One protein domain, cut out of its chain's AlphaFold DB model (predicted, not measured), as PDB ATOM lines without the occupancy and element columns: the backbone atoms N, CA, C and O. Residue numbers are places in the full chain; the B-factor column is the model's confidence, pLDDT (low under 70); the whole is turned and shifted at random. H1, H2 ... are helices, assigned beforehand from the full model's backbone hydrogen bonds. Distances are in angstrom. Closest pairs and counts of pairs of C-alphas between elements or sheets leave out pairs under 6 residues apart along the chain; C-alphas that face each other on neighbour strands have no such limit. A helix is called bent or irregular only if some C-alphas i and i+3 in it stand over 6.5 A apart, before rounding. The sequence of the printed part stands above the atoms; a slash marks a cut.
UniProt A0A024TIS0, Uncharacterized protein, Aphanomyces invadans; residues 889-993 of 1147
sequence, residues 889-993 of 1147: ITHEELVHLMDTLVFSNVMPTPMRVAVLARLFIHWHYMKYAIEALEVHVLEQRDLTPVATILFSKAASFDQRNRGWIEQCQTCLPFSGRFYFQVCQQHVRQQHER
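What this domain is: This is residues 889 to 993 of the 1147 residues of an uncharacterized protein of Aphanomyces invadans (UniProt A0A024TIS0). Four helices, H1, H2, H3 and H6, run roughly along the longest axis, H2 opposite to the others, and two helices cross them: short H4 in the core, packed on H2 and H6, and H5 on H2 and H4. H1 and H2 form a hairpin. The printed part has 105 residues with six named helices, H1 to H6 in order, and no named strand: all helix. It is compact and rounded, with a radius of gyration of the C-alphas of 13.0 A and spans of 37 by 31 by 30 A.

How they stand to each other: H1, residues 891 to 903, touches residues 912 to 919 of H2, residues 909 to 925, closest at C-alphas 902 and 912, 5.0 A, at a shallow tilt of 14 degrees, opposite ways. H3, residues 930 to 938, is close to H1 but not clearly touching. H4, residues 944 to 951, touches H2 at a steep tilt of 63 degrees, closest at C-alphas 945 and 913, 5.1 A. H5, residues 959 to 971, touches residues 914 to 921 of H2, closest at C-alphas 965 and 917, 6.1 A. H6, residues 976 to 993, touches H3 with residues 978 to 982 alone, closest at C-alphas 978 and 934, 6.5 A. H1 and H6 are apart. Every O i to N i+4 pair is within hydrogen-bond range in H3, H4 and H6; H1 has 8 of 9, H2 12 of 13, H5 7 of 9.

Where its parts are: H1 begins at C-alpha 891 (4.307, 29.623, -43.785) and spans 16.4 A; H2 spans 24.4 A and H5 18.8 A. H5 is irregular: C-alphas 960 and 963 are 7.1 A apart. H6, 25.9 A, ends at C-alpha 993 (32.886, 14.309, -36.748).

The domain as a whole: The C-alphas farthest apart, of Ile 889 and His 991, are 38.0 A apart. The printed part has no cut and no long link. Mean pLDDT of the printed part is 74.1; 25 residues are under 70, among them 987 to 993.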
ATOM      1  N   ILE A 889      -1.128  31.831 -38.728       54.59
ATOM      2  CA  ILE A 889       0.328  31.618 -38.682       54.59
ATOM      3  C   ILE A 889       0.771  31.315 -40.110       54.59
ATOM      4  O   ILE A 889       0.384  30.300 -40.692       54.59
ATOM      5  N   THR A 890       1.519  32.232 -40.715       64.06
ATOM      6  CA  THR A 890       1.929  32.092 -42.111       64.06
ATOM      7  C   THR A 890       2.996  31.007 -42.249       64.06
ATOM      8  O   THR A 890       3.678  30.636 -41.293       64.06
ATOM      9  N   HIS A 891       3.190  30.515 -43.474       66.50
ATOM     10  CA  HIS A 891       4.307  29.623 -43.785       66.50
ATOM     11  C   HIS A 891       5.673  30.230 -43.382       66.50
ATOM     12  O   HIS A 891       6.556  29.500 -42.941       66.50
ATOM     13  N   GLU A 892       5.809  31.560 -43.444       67.44
ATOM     14  CA  GLU A 892       6.979  32.325 -42.988       67.44
ATOM     15  C   GLU A 892       7.129  32.317 -41.454       67.44
ATOM     16  O   GLU A 892       8.235  32.140 -40.950       67.44
ATOM     17  N   GLU A 893       6.036  32.450 -40.694       68.88
ATOM     18  CA  GLU A 893       6.063  32.379 -39.223       68.88
ATOM     19  C   GLU A 893       6.393  30.957 -38.716       68.88
ATOM     20  O   GLU A 893       7.148  30.809 -37.753       68.88
ATOM     21  N   LEU A 894       5.904  29.901 -39.387       72.25
ATOM     22  CA  LEU A 894       6.302  28.509 -39.100       72.25
ATOM     23  C   LEU A 894       7.786  28.260 -39.402       72.25
ATOM     24  O   LEU A 894       8.481  27.651 -38.588       72.25
ATOM     25  N   VAL A 895       8.281  28.763 -40.536       77.44
ATOM     26  CA  VAL A 895       9.709  28.737 -40.889       77.44
ATOM     27  C   VAL A 895      10.544  29.470 -39.835       77.44
ATOM     28  O   VAL A 895      11.519  28.916 -39.329       77.44
ATOM     29  N   HIS A 896      10.119  30.661 -39.409       77.50
ATOM     30  CA  HIS A 896      10.817  31.424 -38.378       77.50
ATOM     31  C   HIS A 896      10.846  30.696 -37.020       77.50
ATOM     32  O   HIS A 896      11.862  30.734 -36.321       77.50
ATOM     33  N   LEU A 897       9.773  29.982 -36.656       74.19
ATOM     34  CA  LEU A 897       9.731  29.112 -35.472       74.19
ATOM     35  C   LEU A 897      10.692  27.921 -35.597       74.19
ATOM     36  O   LEU A 897      11.387  27.605 -34.631       74.19
ATOM     37  N   MET A 898      10.777  27.285 -36.770       77.25
ATOM     38  CA  MET A 898      11.746  26.215 -37.032       77.25
ATOM     39  C   MET A 898      13.189  26.722 -36.896       77.25
ATOM     40  O   MET A 898      13.985  26.117 -36.175       77.25
ATOM     41  N   ASP A 899      13.517  27.861 -37.502       80.06
ATOM     42  CA  ASP A 899      14.854  28.458 -37.408       80.06
ATOM     43  C   ASP A 899      15.202  28.838 -35.962       80.06
ATOM     44  O   ASP A 899      16.272  28.490 -35.460       80.06
ATOM     45  N   THR A 900      14.271  29.481 -35.254       76.44
ATOM     46  CA  THR A 900      14.499  30.020 -33.903       76.44
ATOM     47  C   THR A 900      14.536  28.941 -32.817       76.44
ATOM     48  O   THR A 900      15.232  29.122 -31.817       76.44
ATOM     49  N   LEU A 901      13.835  27.813 -32.987       70.81
ATOM     50  CA  LEU A 901      13.706  26.776 -31.948       70.81
ATOM     51  C   LEU A 901      14.460  25.473 -32.266       70.81
ATOM     52  O   LEU A 901      14.921  24.795 -31.347       70.81
ATOM     53  N   VAL A 902      14.596  25.111 -33.547       74.06
ATOM     54  CA  VAL A 902      15.202  23.840 -33.986       74.06
ATOM     55  C   VAL A 902      16.616  24.061 -34.537       74.06
ATOM     56  O   VAL A 902      17.551  23.369 -34.128       74.06
ATOM     57  N   PHE A 903      16.820  25.027 -35.431       78.12
ATOM     58  CA  PHE A 903      18.123  25.195 -36.099       78.12
ATOM     59  C   PHE A 903      19.091  26.148 -35.370       78.12
ATOM     60  O   PHE A 903      20.300  26.087 -35.586       78.12
ATOM     61  N   SER A 904      18.596  26.936 -34.414       72.25
ATOM     62  CA  SER A 904      19.361  27.865 -33.564       72.25
ATOM     63  C   SER A 904      20.265  27.226 -32.495       72.25
ATOM     64  O   SER A 904      20.996  27.944 -31.814       72.25
ATOM     65  N   ASN A 905      20.204  25.901 -32.293       67.75
ATOM     66  CA  ASN A 905      20.827  25.173 -31.170       67.75
ATOM     67  C   ASN A 905      20.401  25.631 -29.752       67.75
ATOM     68  O   ASN A 905      21.038  25.241 -28.776       67.75
ATOM     69  N   VAL A 906      19.309  26.392 -29.605       67.75
ATOM     70  CA  VAL A 906      18.822  26.876 -28.293       67.75
ATOM     71  C   VAL A 906      18.319  25.744 -27.380       67.75
ATOM     72  O   VAL A 906      18.347  25.885 -26.159       67.75
ATOM     73  N   MET A 907      17.881  24.611 -27.943       70.56
ATOM     74  CA  MET A 907      17.303  23.484 -27.194       70.56
ATOM     75  C   MET A 907      18.100  22.172 -27.348       70.56
ATOM     76  O   MET A 907      18.729  21.942 -28.390       70.56
ATOM     77  N   PRO A 908      18.025  21.248 -26.365       74.88
ATOM     78  CA  PRO A 908      18.606  19.911 -26.477       74.88
ATOM     79  C   PRO A 908      18.089  19.149 -27.704       74.88
ATOM     80  O   PRO A 908      16.903  19.191 -28.025       74.88
ATOM     81  N   THR A 909      18.961  18.386 -28.366       71.38
ATOM     82  CA  THR A 909      18.635  17.614 -29.580       71.38
ATOM     83  C   THR A 909      17.343  16.770 -29.512       71.38
ATOM     84  O   THR A 909      16.563  16.876 -30.456       71.38
ATOM     85  N   PRO A 910      17.030  15.986 -28.452       74.25
ATOM     86  CA  PRO A 910      15.765  15.233 -28.402       74.25
ATOM     87  C   PRO A 910      14.521  16.138 -28.355       74.25
ATOM     88  O   PRO A 910      13.478  15.803 -28.913       74.25
ATOM     89  N   MET A 911      14.641  17.318 -27.747       72.94
ATOM     90  CA  MET A 911      13.571  18.310 -27.641       72.94
ATOM     91  C   MET A 911      13.356  19.031 -28.978       72.94
ATOM     92  O   MET A 911      12.222  19.175 -29.428       72.94
ATOM     93  N   ARG A 912      14.450  19.362 -29.682       79.06
ATOM     94  CA  ARG A 912      14.423  19.855 -31.070       79.06
ATOM     95  C   ARG A 912      13.714  18.880 -32.014       79.06
ATOM     96  O   ARG A 912      12.885  19.303 -32.811       79.06
ATOM     97  N   VAL A 913      13.995  17.582 -31.883       80.81
ATOM     98  CA  VAL A 913      13.320  16.499 -32.625       80.81
ATOM     99  C   VAL A 913      11.820  16.448 -32.316       80.81
ATOM    100  O   VAL A 913      11.003  16.397 -33.235       80.81
ATOM    101  N   ALA A 914      11.441  16.516 -31.037       79.25
ATOM    102  CA  ALA A 914      10.042  16.493 -30.612       79.25
ATOM    103  C   ALA A 914       9.232  17.698 -31.134       79.25
ATOM    104  O   ALA A 914       8.078  17.527 -31.536       79.25
ATOM    105  N   VAL A 915       9.826  18.896 -31.154       78.00
ATOM    106  CA  VAL A 915       9.213  20.115 -31.714       78.00
ATOM    107  C   VAL A 915       9.115  20.035 -33.239       78.00
ATOM    108  O   VAL A 915       8.048  20.283 -33.800       78.00
ATOM    109  N   LEU A 916      10.192  19.631 -33.916       83.38
ATOM    110  CA  LEU A 916      10.243  19.534 -35.377       83.38
ATOM    111  C   LEU A 916       9.202  18.548 -35.937       83.38
ATOM    112  O   LEU A 916       8.540  18.865 -36.922       83.38
ATOM    113  N   ALA A 917       8.989  17.400 -35.282       81.88
ATOM    114  CA  ALA A 917       7.964  16.431 -35.685       81.88
ATOM    115  C   ALA A 917       6.542  17.031 -35.670       81.88
ATOM    116  O   ALA A 917       5.761  16.835 -36.603       81.88
ATOM    117  N   ARG A 918       6.219  17.826 -34.642       81.75
ATOM    118  CA  ARG A 918       4.922  18.515 -34.515       81.75
ATOM    119  C   ARG A 918       4.746  19.591 -35.577       81.75
ATOM    120  O   ARG A 918       3.693  19.654 -36.204       81.75
ATOM    121  N   LEU A 919       5.787  20.388 -35.830       81.25
ATOM    122  CA  LEU A 919       5.774  21.419 -36.871       81.25
ATOM    123  C   LEU A 919       5.610  20.814 -38.276       81.25
ATOM    124  O   LEU A 919       4.834  21.342 -39.069       81.25
ATOM    125  N   PHE A 920       6.254  19.679 -38.573       84.31
ATOM    126  CA  PHE A 920       6.067  18.963 -39.841       84.31
ATOM    127  C   PHE A 920       4.637  18.435 -40.028       84.31
ATOM    128  O   PHE A 920       4.062  18.578 -41.108       84.31
ATOM    129  N   ILE A 921       4.039  17.845 -38.989       81.38
ATOM    130  CA  ILE A 921       2.651  17.359 -39.058       81.38
ATOM    131  C   ILE A 921       1.668  18.523 -39.181       81.38
ATOM    132  O   ILE A 921       0.743  18.442 -39.988       81.38
ATOM    133  N   HIS A 922       1.910  19.636 -38.483       75.44
ATOM    134  CA  HIS A 922       1.106  20.851 -38.631       75.44
ATOM    135  C   HIS A 922       1.198  21.437 -40.042       75.44
ATOM    136  O   HIS A 922       0.176  21.743 -40.648       75.44
ATOM    137  N   TRP A 923       2.403  21.521 -40.617       79.50
ATOM    138  CA  TRP A 923       2.625  21.977 -41.998       79.50
ATOM    139  C   TRP A 923       1.818  21.157 -43.015       79.50
ATOM    140  O   TRP A 923       1.197  21.706 -43.929       79.50
ATOM    141  N   HIS A 924       1.786  19.835 -42.827       79.44
ATOM    142  CA  HIS A 924       1.026  18.915 -43.666       79.44
ATOM    143  C   HIS A 924      -0.490  19.015 -43.446       79.44
ATOM    144  O   HIS A 924      -1.246  19.059 -44.420       79.44
ATOM    145  N   TYR A 925      -0.947  19.120 -42.195       76.44
ATOM    146  CA  TYR A 925      -2.358  19.336 -41.853       76.44
ATOM    147  C   TYR A 925      -2.898  20.643 -42.459       76.44
ATOM    148  O   TYR A 925      -3.986  20.669 -43.038       76.44
ATOM    149  N   MET A 926      -2.077  21.695 -42.431       70.19
ATOM    150  CA  MET A 926      -2.324  22.996 -43.059       70.19
ATOM    151  C   MET A 926      -2.247  22.983 -44.596       70.19
ATOM    152  O   MET A 926      -2.579  23.983 -45.233       70.19
ATOM    153  N   LYS A 927      -1.858  21.853 -45.208       71.44
ATOM    154  CA  LYS A 927      -1.723  21.654 -46.664       71.44
ATOM    155  C   LYS A 927      -0.774  22.649 -47.341       71.44
ATOM    156  O   LYS A 927      -0.972  22.998 -48.506       71.44
ATOM    157  N   TYR A 928       0.254  23.103 -46.628       78.81
ATOM    158  CA  TYR A 928       1.308  23.915 -47.228       78.81
ATOM    159  C   TYR A 928       2.186  23.074 -48.164       78.81
ATOM    160  O   TYR A 928       2.300  21.856 -48.014       78.81
ATOM    161  N   ALA A 929       2.793  23.731 -49.157       79.81
ATOM    162  CA  ALA A 929       3.633  23.072 -50.153       79.81
ATOM    163  C   ALA A 929       4.807  22.350 -49.475       79.81
ATOM    164  O   ALA A 929       5.532  22.937 -48.669       79.81
ATOM    165  N   ILE A 930       4.989  21.070 -49.791       80.00
ATOM    166  CA  ILE A 930       6.040  20.241 -49.184       80.00
ATOM    167  C   ILE A 930       7.383  20.543 -49.849       80.00
ATOM    168  O   ILE A 930       8.411  20.536 -49.186       80.00
ATOM    169  N   GLU A 931       7.373  20.946 -51.119       78.94
ATOM    170  CA  GLU A 931       8.550  21.402 -51.854       78.94
ATOM    171  C   GLU A 931       9.213  22.614 -51.178       78.94
ATOM    172  O   GLU A 931      10.437  22.692 -51.116       78.94
ATOM    173  N   ALA A 932       8.417  23.538 -50.624       80.06
ATOM    174  CA  ALA A 932       8.931  24.695 -49.888       80.06
ATOM    175  C   ALA A 932       9.588  24.287 -48.556       80.06
ATOM    176  O   ALA A 932      10.634  24.823 -48.195       80.06
ATOM    177  N   LEU A 933       9.011  23.298 -47.862       81.56
ATOM    178  CA  LEU A 933       9.576  22.733 -46.634       81.56
ATOM    179  C   LEU A 933      10.880  21.969 -46.911       81.56
ATOM    180  O   LEU A 933      11.848  22.130 -46.173       81.56
ATOM    181  N   GLU A 934      10.926  21.170 -47.982       82.50
ATOM    182  CA  GLU A 934      12.127  20.434 -48.397       82.50
ATOM    183  C   GLU A 934      13.288  21.377 -48.723       82.50
ATOM    184  O   GLU A 934      14.404  21.142 -48.262       82.50
ATOM    185  N   VAL A 935      13.029  22.454 -49.475       83.06
ATOM    186  CA  VAL A 935      14.043  23.470 -49.795       83.06
ATOM    187  C   VAL A 935      14.545  24.152 -48.522       83.06
ATOM    188  O   VAL A 935      15.749  24.121 -48.272       83.06
ATOM    189  N   HIS A 936      13.644  24.675 -47.679       83.38
ATOM    190  CA  HIS A 936      14.034  25.367 -46.441       83.38
ATOM    191  C   HIS A 936      14.854  24.478 -45.503       83.38
ATOM    192  O   HIS A 936      15.845  24.917 -44.927       83.38
ATOM    193  N   VAL A 937      14.470  23.206 -45.357       82.94
ATOM    194  CA  VAL A 937      15.200  22.254 -44.511       82.94
ATOM    195  C   VAL A 937      16.587  21.943 -45.086       82.94
ATOM    196  O   VAL A 937      17.546  21.890 -44.322       82.94
ATOM    197  N   LEU A 938      16.732  21.778 -46.406       80.00
ATOM    198  CA  LEU A 938      18.028  21.495 -47.045       80.00
ATOM    199  C   LEU A 938      19.017  22.675 -47.011       80.00
ATOM    200  O   LEU A 938      20.222  22.450 -47.144       80.00
ATOM    201  N   GLU A 939      18.539  23.906 -46.814       82.31
ATOM    202  CA  GLU A 939      19.383  25.095 -46.611       82.31
ATOM    203  C   GLU A 939      20.030  25.144 -45.209       82.31
ATOM    204  O   GLU A 939      21.005  25.872 -44.992       82.31
ATOM    205  N   GLN A 940      19.549  24.332 -44.260       81.62
ATOM    206  CA  GLN A 940      20.028  24.319 -42.877       81.62
ATOM    207  C   GLN A 940      21.353  23.568 -42.704       81.62
ATOM    208  O   GLN A 940      21.629  22.549 -43.338       81.62
ATOM    209  N   ARG A 941      22.183  24.050 -41.769       71.50
ATOM    210  CA  ARG A 941      23.511  23.466 -41.499       71.50
ATOM    211  C   ARG A 941      23.466  22.178 -40.671       71.50
ATOM    212  O   ARG A 941      24.301  21.306 -40.891       71.50
ATOM    213  N   ASP A 942      22.533  22.046 -39.725       75.56
ATOM    214  CA  ASP A 942      22.385  20.856 -38.868       75.56
ATOM    215  C   ASP A 942      21.120  20.071 -39.240       75.56
ATOM    216  O   ASP A 942      20.016  20.398 -38.806       75.56
ATOM    217  N   LEU A 943      21.293  19.006 -40.024       76.50
ATOM    218  CA  LEU A 943      20.213  18.091 -40.409       76.50
ATOM    219  C   LEU A 943      20.038  16.923 -39.427       76.50
ATOM    220  O   LEU A 943      19.192  16.056 -39.653       76.50
ATOM    221  N   THR A 944      20.790  16.881 -38.320       75.06
ATOM    222  CA  THR A 944      20.693  15.803 -37.318       75.06
ATOM    223  C   THR A 944      19.268  15.621 -36.766       75.06
ATOM    224  O   THR A 944      18.827  14.469 -36.681       75.06
ATOM    225  N   PRO A 945      18.494  16.684 -36.444       79.38
ATOM    226  CA  PRO A 945      17.107  16.531 -35.990       79.38
ATOM    227  C   PRO A 945      16.172  15.952 -37.065       79.38
ATOM    228  O   PRO A 945      15.251  15.207 -36.753       79.38
ATOM    229  N   VAL A 946      16.425  16.250 -38.342       80.44
ATOM    230  CA  VAL A 946      15.624  15.753 -39.476       80.44
ATOM    231  C   VAL A 946      15.937  14.277 -39.732       80.44
ATOM    232  O   VAL A 946      15.036  13.445 -39.811       80.44
ATOM    233  N   ALA A 947      17.225  13.932 -39.799       74.06
ATOM    234  CA  ALA A 947      17.688  12.565 -40.025       74.06
ATOM    235  C   ALA A 947      17.245  11.604 -38.906       74.06
ATOM    236  O   ALA A 947      16.875  10.464 -39.183       74.06
ATOM    237  N   THR A 948      17.226  12.064 -37.652       75.94
ATOM    238  CA  THR A 948      16.731  11.251 -36.527       75.94
ATOM    239  C   THR A 948      15.226  10.985 -36.622       75.94
ATOM    240  O   THR A 948      14.825   9.836 -36.458       75.94
ATOM    241  N   ILE A 949      14.391  11.972 -36.984       78.19
ATOM    242  CA  ILE A 949      12.949  11.739 -37.228       78.19
ATOM    243  C   ILE A 949      12.730  10.717 -38.347       78.19
ATOM    244  O   ILE A 949      11.912   9.813 -38.192       78.19
ATOM    245  N   LEU A 950      13.430  10.857 -39.476       76.69
ATOM    246  CA  LEU A 950      13.142  10.066 -40.677       76.69
ATOM    247  C   LEU A 950      13.701   8.640 -40.622       76.69
ATOM    248  O   LEU A 950      13.078   7.729 -41.162       76.69
ATOM    249  N   PHE A 951      14.859   8.425 -39.988       73.38
ATOM    250  CA  PHE A 951      15.587   7.157 -40.112       73.38
ATOM    251  C   PHE A 951      15.667   6.338 -38.814       73.38
ATOM    252  O   PHE A 951      15.754   5.109 -38.874       73.38
ATOM    253  N   SER A 952      15.577   6.958 -37.633       71.12
ATOM    254  CA  SER A 952      15.621   6.220 -36.361       71.12
ATOM    255  C   SER A 952      14.351   5.393 -36.117       71.12
ATOM    256  O   SER A 952      13.292   5.633 -36.707       71.12
ATOM    257  N   LYS A 953      14.449   4.389 -35.236       66.44
ATOM    258  CA  LYS A 953      13.299   3.574 -34.823       66.44
ATOM    259  C   LYS A 953      12.313   4.443 -34.060       66.44
ATOM    260  O   LYS A 953      12.687   5.048 -33.065       66.44
ATOM    261  N   ALA A 954      11.030   4.389 -34.401       63.94
ATOM    262  CA  ALA A 954       9.989   4.971 -33.553       63.94
ATOM    263  C   ALA A 954      10.058   4.457 -32.092       63.94
ATOM    264  O   ALA A 954       9.783   5.185 -31.145       63.94
ATOM    265  N   ALA A 955      10.519   3.213 -31.908       64.31
ATOM    266  CA  ALA A 955      10.749   2.592 -30.605       64.31
ATOM    267  C   ALA A 955      11.946   3.137 -29.799       64.31
ATOM    268  O   ALA A 955      12.027   2.826 -28.615       64.31
ATOM    269  N   SER A 956      12.868   3.906 -30.396       68.62
ATOM    270  CA  SER A 956      13.982   4.544 -29.671       68.62
ATOM    271  C   SER A 956      13.651   5.946 -29.151       68.62
ATOM    272  O   SER A 956      14.535   6.622 -28.633       68.62
ATOM    273  N   PHE A 957      12.403   6.394 -29.302       71.88
ATOM    274  CA  PHE A 957      11.906   7.654 -28.758       71.88
ATOM    275  C   PHE A 957      10.939   7.403 -27.603       71.88
ATOM    276  O   PHE A 957      10.262   6.371 -27.559       71.88
ATOM    277  N   ASP A 958      10.832   8.382 -26.704       71.00
ATOM    278  CA  ASP A 958       9.880   8.346 -25.596       71.00
ATOM    279  C   ASP A 958       8.459   8.070 -26.089       71.00
ATOM    280  O   ASP A 958       8.021   8.584 -27.125       71.00
ATOM    281  N   GLN A 959       7.705   7.306 -25.295       71.62
ATOM    282  CA  GLN A 959       6.347   6.864 -25.621       71.62
ATOM    283  C   GLN A 959       5.417   8.023 -26.032       71.62
ATOM    284  O   GLN A 959       4.552   7.840 -26.887       71.62
ATOM    285  N   ARG A 960       5.646   9.228 -25.486       70.00
ATOM    286  CA  ARG A 960       4.940  10.475 -25.824       70.00
ATOM    287  C   ARG A 960       5.196  10.974 -27.257       70.00
ATOM    288  O   ARG A 960       4.290  11.506 -27.891       70.00
ATOM    289  N   ASN A 961       6.422  10.847 -27.763       77.00
ATOM    290  CA  ASN A 961       6.828  11.389 -29.070       77.00
ATOM    291  C   ASN A 961       6.678  10.371 -30.206       77.00
ATOM    292  O   ASN A 961       6.560  10.750 -31.370       77.00
ATOM    293  N   ARG A 962       6.632   9.083 -29.860       78.31
ATOM    294  CA  ARG A 962       6.547   7.957 -30.792       78.31
ATOM    295  C   ARG A 962       5.432   8.082 -31.835       78.31
ATOM    296  O   ARG A 962       5.715   7.942 -33.018       78.31
ATOM    297  N   GLY A 963       4.204   8.405 -31.421       77.38
ATOM    298  CA  GLY A 963       3.063   8.532 -32.341       77.38
ATOM    299  C   GLY A 963       3.222   9.664 -33.363       77.38
ATOM    300  O   GLY A 963       2.920   9.475 -34.539       77.38
ATOM    301  N   TRP A 964       3.771  10.811 -32.946       78.19
ATOM    302  CA  TRP A 964       4.096  11.920 -33.850       78.19
ATOM    303  C   TRP A 964       5.202  11.524 -34.839       78.19
ATOM    304  O   TRP A 964       5.112  11.824 -36.022       78.19
ATOM    305  N   ILE A 965       6.225  10.791 -34.397       81.12
ATOM    306  CA  ILE A 965       7.324  10.360 -35.277       81.12
ATOM    307  C   ILE A 965       6.856   9.284 -36.272       81.12
ATOM    308  O   ILE A 965       7.205   9.355 -37.448       81.12
ATOM    309  N   GLU A 966       6.006   8.341 -35.852       78.06
ATOM    310  CA  GLU A 966       5.372   7.360 -36.749       78.06
ATOM    311  C   GLU A 966       4.491   8.060 -37.802       78.06
ATOM    312  O   GLU A 966       4.571   7.730 -38.987       78.06
ATOM    313  N   GLN A 967       3.727   9.089 -37.419       77.75
ATOM    314  CA  GLN A 967       2.975   9.929 -38.364       77.75
ATOM    315  C   GLN A 967       3.890  10.722 -39.313       77.75
ATOM    316  O   GLN A 967       3.598  10.787 -40.505       77.75
ATOM    317  N   CYS A 968       5.023  11.266 -38.855       79.25
ATOM    318  CA  CYS A 968       6.000  11.893 -39.753       79.25
ATOM    319  C   CYS A 968       6.563  10.900 -40.782       79.25
ATOM    320  O   CYS A 968       6.705  11.251 -41.949       79.25
ATOM    321  N   GLN A 969       6.866   9.668 -40.363       77.12
ATOM    322  CA  GLN A 969       7.428   8.627 -41.232       77.12
ATOM    323  C   GLN A 969       6.403   8.054 -42.232       77.12
ATOM    324  O   GLN A 969       6.799   7.589 -43.298       77.12
ATOM    325  N   THR A 970       5.103   8.072 -41.912       73.00
ATOM    326  CA  THR A 970       4.051   7.427 -42.729       73.00
ATOM    327  C   THR A 970       3.162   8.394 -43.512       73.00
ATOM    328  O   THR A 970       2.718   8.046 -44.605       73.00
ATOM    329  N   CYS A 971       2.897   9.595 -42.991       70.88
ATOM    330  CA  CYS A 971       1.924  10.527 -43.570       70.88
ATOM    331  C   CYS A 971       2.552  11.617 -44.449       70.88
ATOM    332  O   CYS A 971       1.848  12.179 -45.282       70.88
ATOM    333  N   LEU A 972       3.841  11.941 -44.278       77.56
ATOM    334  CA  LEU A 972       4.507  13.022 -45.016       77.56
ATOM    335  C   LEU A 972       5.070  12.512 -46.358       77.56
ATOM    336  O   LEU A 972       6.045  11.754 -46.355       77.56
ATOM    337  N   PRO A 973       4.526  12.926 -47.522       76.56
ATOM    338  CA  PRO A 973       5.000  12.472 -48.827       76.56
ATOM    339  C   PRO A 973       6.243  13.257 -49.285       76.56
ATOM    340  O   PRO A 973       6.219  13.926 -50.317       76.56
ATOM    341  N   PHE A 974       7.332  13.178 -48.514       78.88
ATOM    342  CA  PHE A 974       8.624  13.749 -48.902       78.88
ATOM    343  C   PHE A 974       9.179  13.091 -50.176       78.88
ATOM    344  O   PHE A 974       9.013  11.891 -50.422       78.88
ATOM    345  N   SER A 975       9.896  13.868 -50.981       76.25
ATOM    346  CA  SER A 975      10.481  13.420 -52.234       76.25
ATOM    347  C   SER A 975      11.658  12.462 -52.009       76.25
ATOM    348  O   SER A 975      12.499  12.631 -51.124       76.25
ATOM    349  N   GLY A 976      11.799  11.463 -52.886       62.47
ATOM    350  CA  GLY A 976      12.953  10.551 -52.856       62.47
ATOM    351  C   GLY A 976      14.308  11.254 -53.053       62.47
ATOM    352  O   GLY A 976      15.345  10.697 -52.699       62.47
ATOM    353  N   ARG A 977      14.309  12.485 -53.592       68.69
ATOM    354  CA  ARG A 977      15.505  13.336 -53.695       68.69
ATOM    355  C   ARG A 977      15.888  13.913 -52.335       68.69
ATOM    356  O   ARG A 977      17.048  13.785 -51.956       68.69
ATOM    357  N   PHE A 978      14.916  14.446 -51.596       75.06
ATOM    358  CA  PHE A 978      15.108  14.961 -50.243       75.06
ATOM    359  C   PHE A 978      15.653  13.882 -49.301       75.06
ATOM    360  O   PHE A 978      16.714  14.079 -48.711       75.06
ATOM    361  N   TYR A 979      15.033  12.694 -49.255       70.88
ATOM    362  CA  TYR A 979      15.551  11.565 -48.465       70.88
ATOM    363  C   TYR A 979      17.016  11.232 -48.792       70.88
ATOM    364  O   TYR A 979      17.831  11.052 -47.886       70.88
ATOM    365  N   PHE A 980      17.377  11.184 -50.079       68.44
ATOM    366  CA  PHE A 980      18.751  10.908 -50.505       68.44
ATOM    367  C   PHE A 980      19.733  12.020 -50.095       68.44
ATOM    368  O   PHE A 980      20.849  11.723 -49.668       68.44
ATOM    369  N   GLN A 981      19.327  13.289 -50.194       67.94
ATOM    370  CA  GLN A 981      20.156  14.442 -49.826       67.94
ATOM    371  C   GLN A 981      20.373  14.532 -48.310       67.94
ATOM    372  O   GLN A 981      21.521  14.658 -47.882       67.94
ATOM    373  N   VAL A 982      19.321  14.346 -47.501       74.06
ATOM    374  CA  VAL A 982      19.430  14.295 -46.033       74.06
ATOM    375  C   VAL A 982      20.322  13.125 -45.601       74.06
ATOM    376  O   VAL A 982      21.224  13.329 -44.791       74.06
ATOM    377  N   CYS A 983      20.168  11.931 -46.192       68.94
ATOM    378  CA  CYS A 983      21.098  10.812 -45.981       68.94
ATOM    379  C   CYS A 983      22.547  11.193 -46.324       68.94
ATOM    380  O   CYS A 983      23.452  10.975 -45.520       68.94
ATOM    381  N   GLN A 984      22.784  11.776 -47.502       67.69
ATOM    382  CA  GLN A 984      24.128  12.126 -47.964       67.69
ATOM    383  C   GLN A 984      24.799  13.172 -47.060       67.69
ATOM    384  O   GLN A 984      25.988  13.042 -46.761       67.69
ATOM    385  N   GLN A 985      24.066  14.197 -46.619       69.75
ATOM    386  CA  GLN A 985      24.583  15.205 -45.692       69.75
ATOM    387  C   GLN A 985      24.793  14.629 -44.289       69.75
ATOM    388  O   GLN A 985      25.844  14.875 -43.705       69.75
ATOM    389  N   HIS A 986      23.879  13.801 -43.776       70.38
ATOM    390  CA  HIS A 986      24.039  13.180 -42.460       70.38
ATOM    391  C   HIS A 986      25.260  12.246 -42.403       70.38
ATOM    392  O   HIS A 986      26.054  12.328 -41.467       70.38
ATOM    393  N   VAL A 987      25.471  11.417 -43.433       66.44
ATOM    394  CA  VAL A 987      26.657  10.545 -43.539       66.44
ATOM    395  C   VAL A 987      27.949  11.366 -43.630       66.44
ATOM    396  O   VAL A 987      28.917  11.041 -42.946       66.44
ATOM    397  N   ARG A 988      27.966  12.466 -44.399       67.19
ATOM    398  CA  ARG A 988      29.114  13.396 -44.431       67.19
ATOM    399  C   ARG A 988      29.395  14.009 -43.059       67.19
ATOM    400  O   ARG A 988      30.534  13.968 -42.618       67.19
ATOM    401  N   GLN A 989      28.369  14.481 -42.354       65.62
ATOM    402  CA  GLN A 989      28.508  15.086 -41.023       65.62
ATOM    403  C   GLN A 989      28.995  14.089 -39.960       65.62
ATOM    404  O   GLN A 989      29.772  14.465 -39.081       65.62
ATOM    405  N   GLN A 990      28.593  12.815 -40.038       62.34
ATOM    406  CA  GLN A 990      29.160  11.768 -39.177       62.34
ATOM    407  C   GLN A 990      30.623  11.463 -39.531       62.34
ATOM    408  O   GLN A 990      31.439  11.284 -38.630       62.34
ATOM    409  N   HIS A 991      30.978  11.464 -40.819       60.19
ATOM    410  CA  HIS A 991      32.355  11.250 -41.266       60.19
ATOM    411  C   HIS A 991      33.287  12.411 -40.866       60.19
ATOM    412  O   HIS A 991      34.392  12.175 -40.389       60.19
ATOM    413  N   GLU A 992      32.812  13.656 -40.966       56.38
ATOM    414  CA  GLU A 992      33.527  14.866 -40.533       56.38
ATOM    415  C   GLU A 992      33.731  14.901 -39.008       56.38
ATOM    416  O   GLU A 992      34.829  15.209 -38.549       56.38
ATOM    417  N   ARG A 993      32.729  14.494 -38.209       50.62
ATOM    418  CA  ARG A 993      32.886  14.309 -36.748       50.62
ATOM    419  C   ARG A 993      33.796  13.134 -36.365       50.62
ATOM    420  O   ARG A 993      34.252  13.083 -35.228       50.62
TER     421      ARG A 993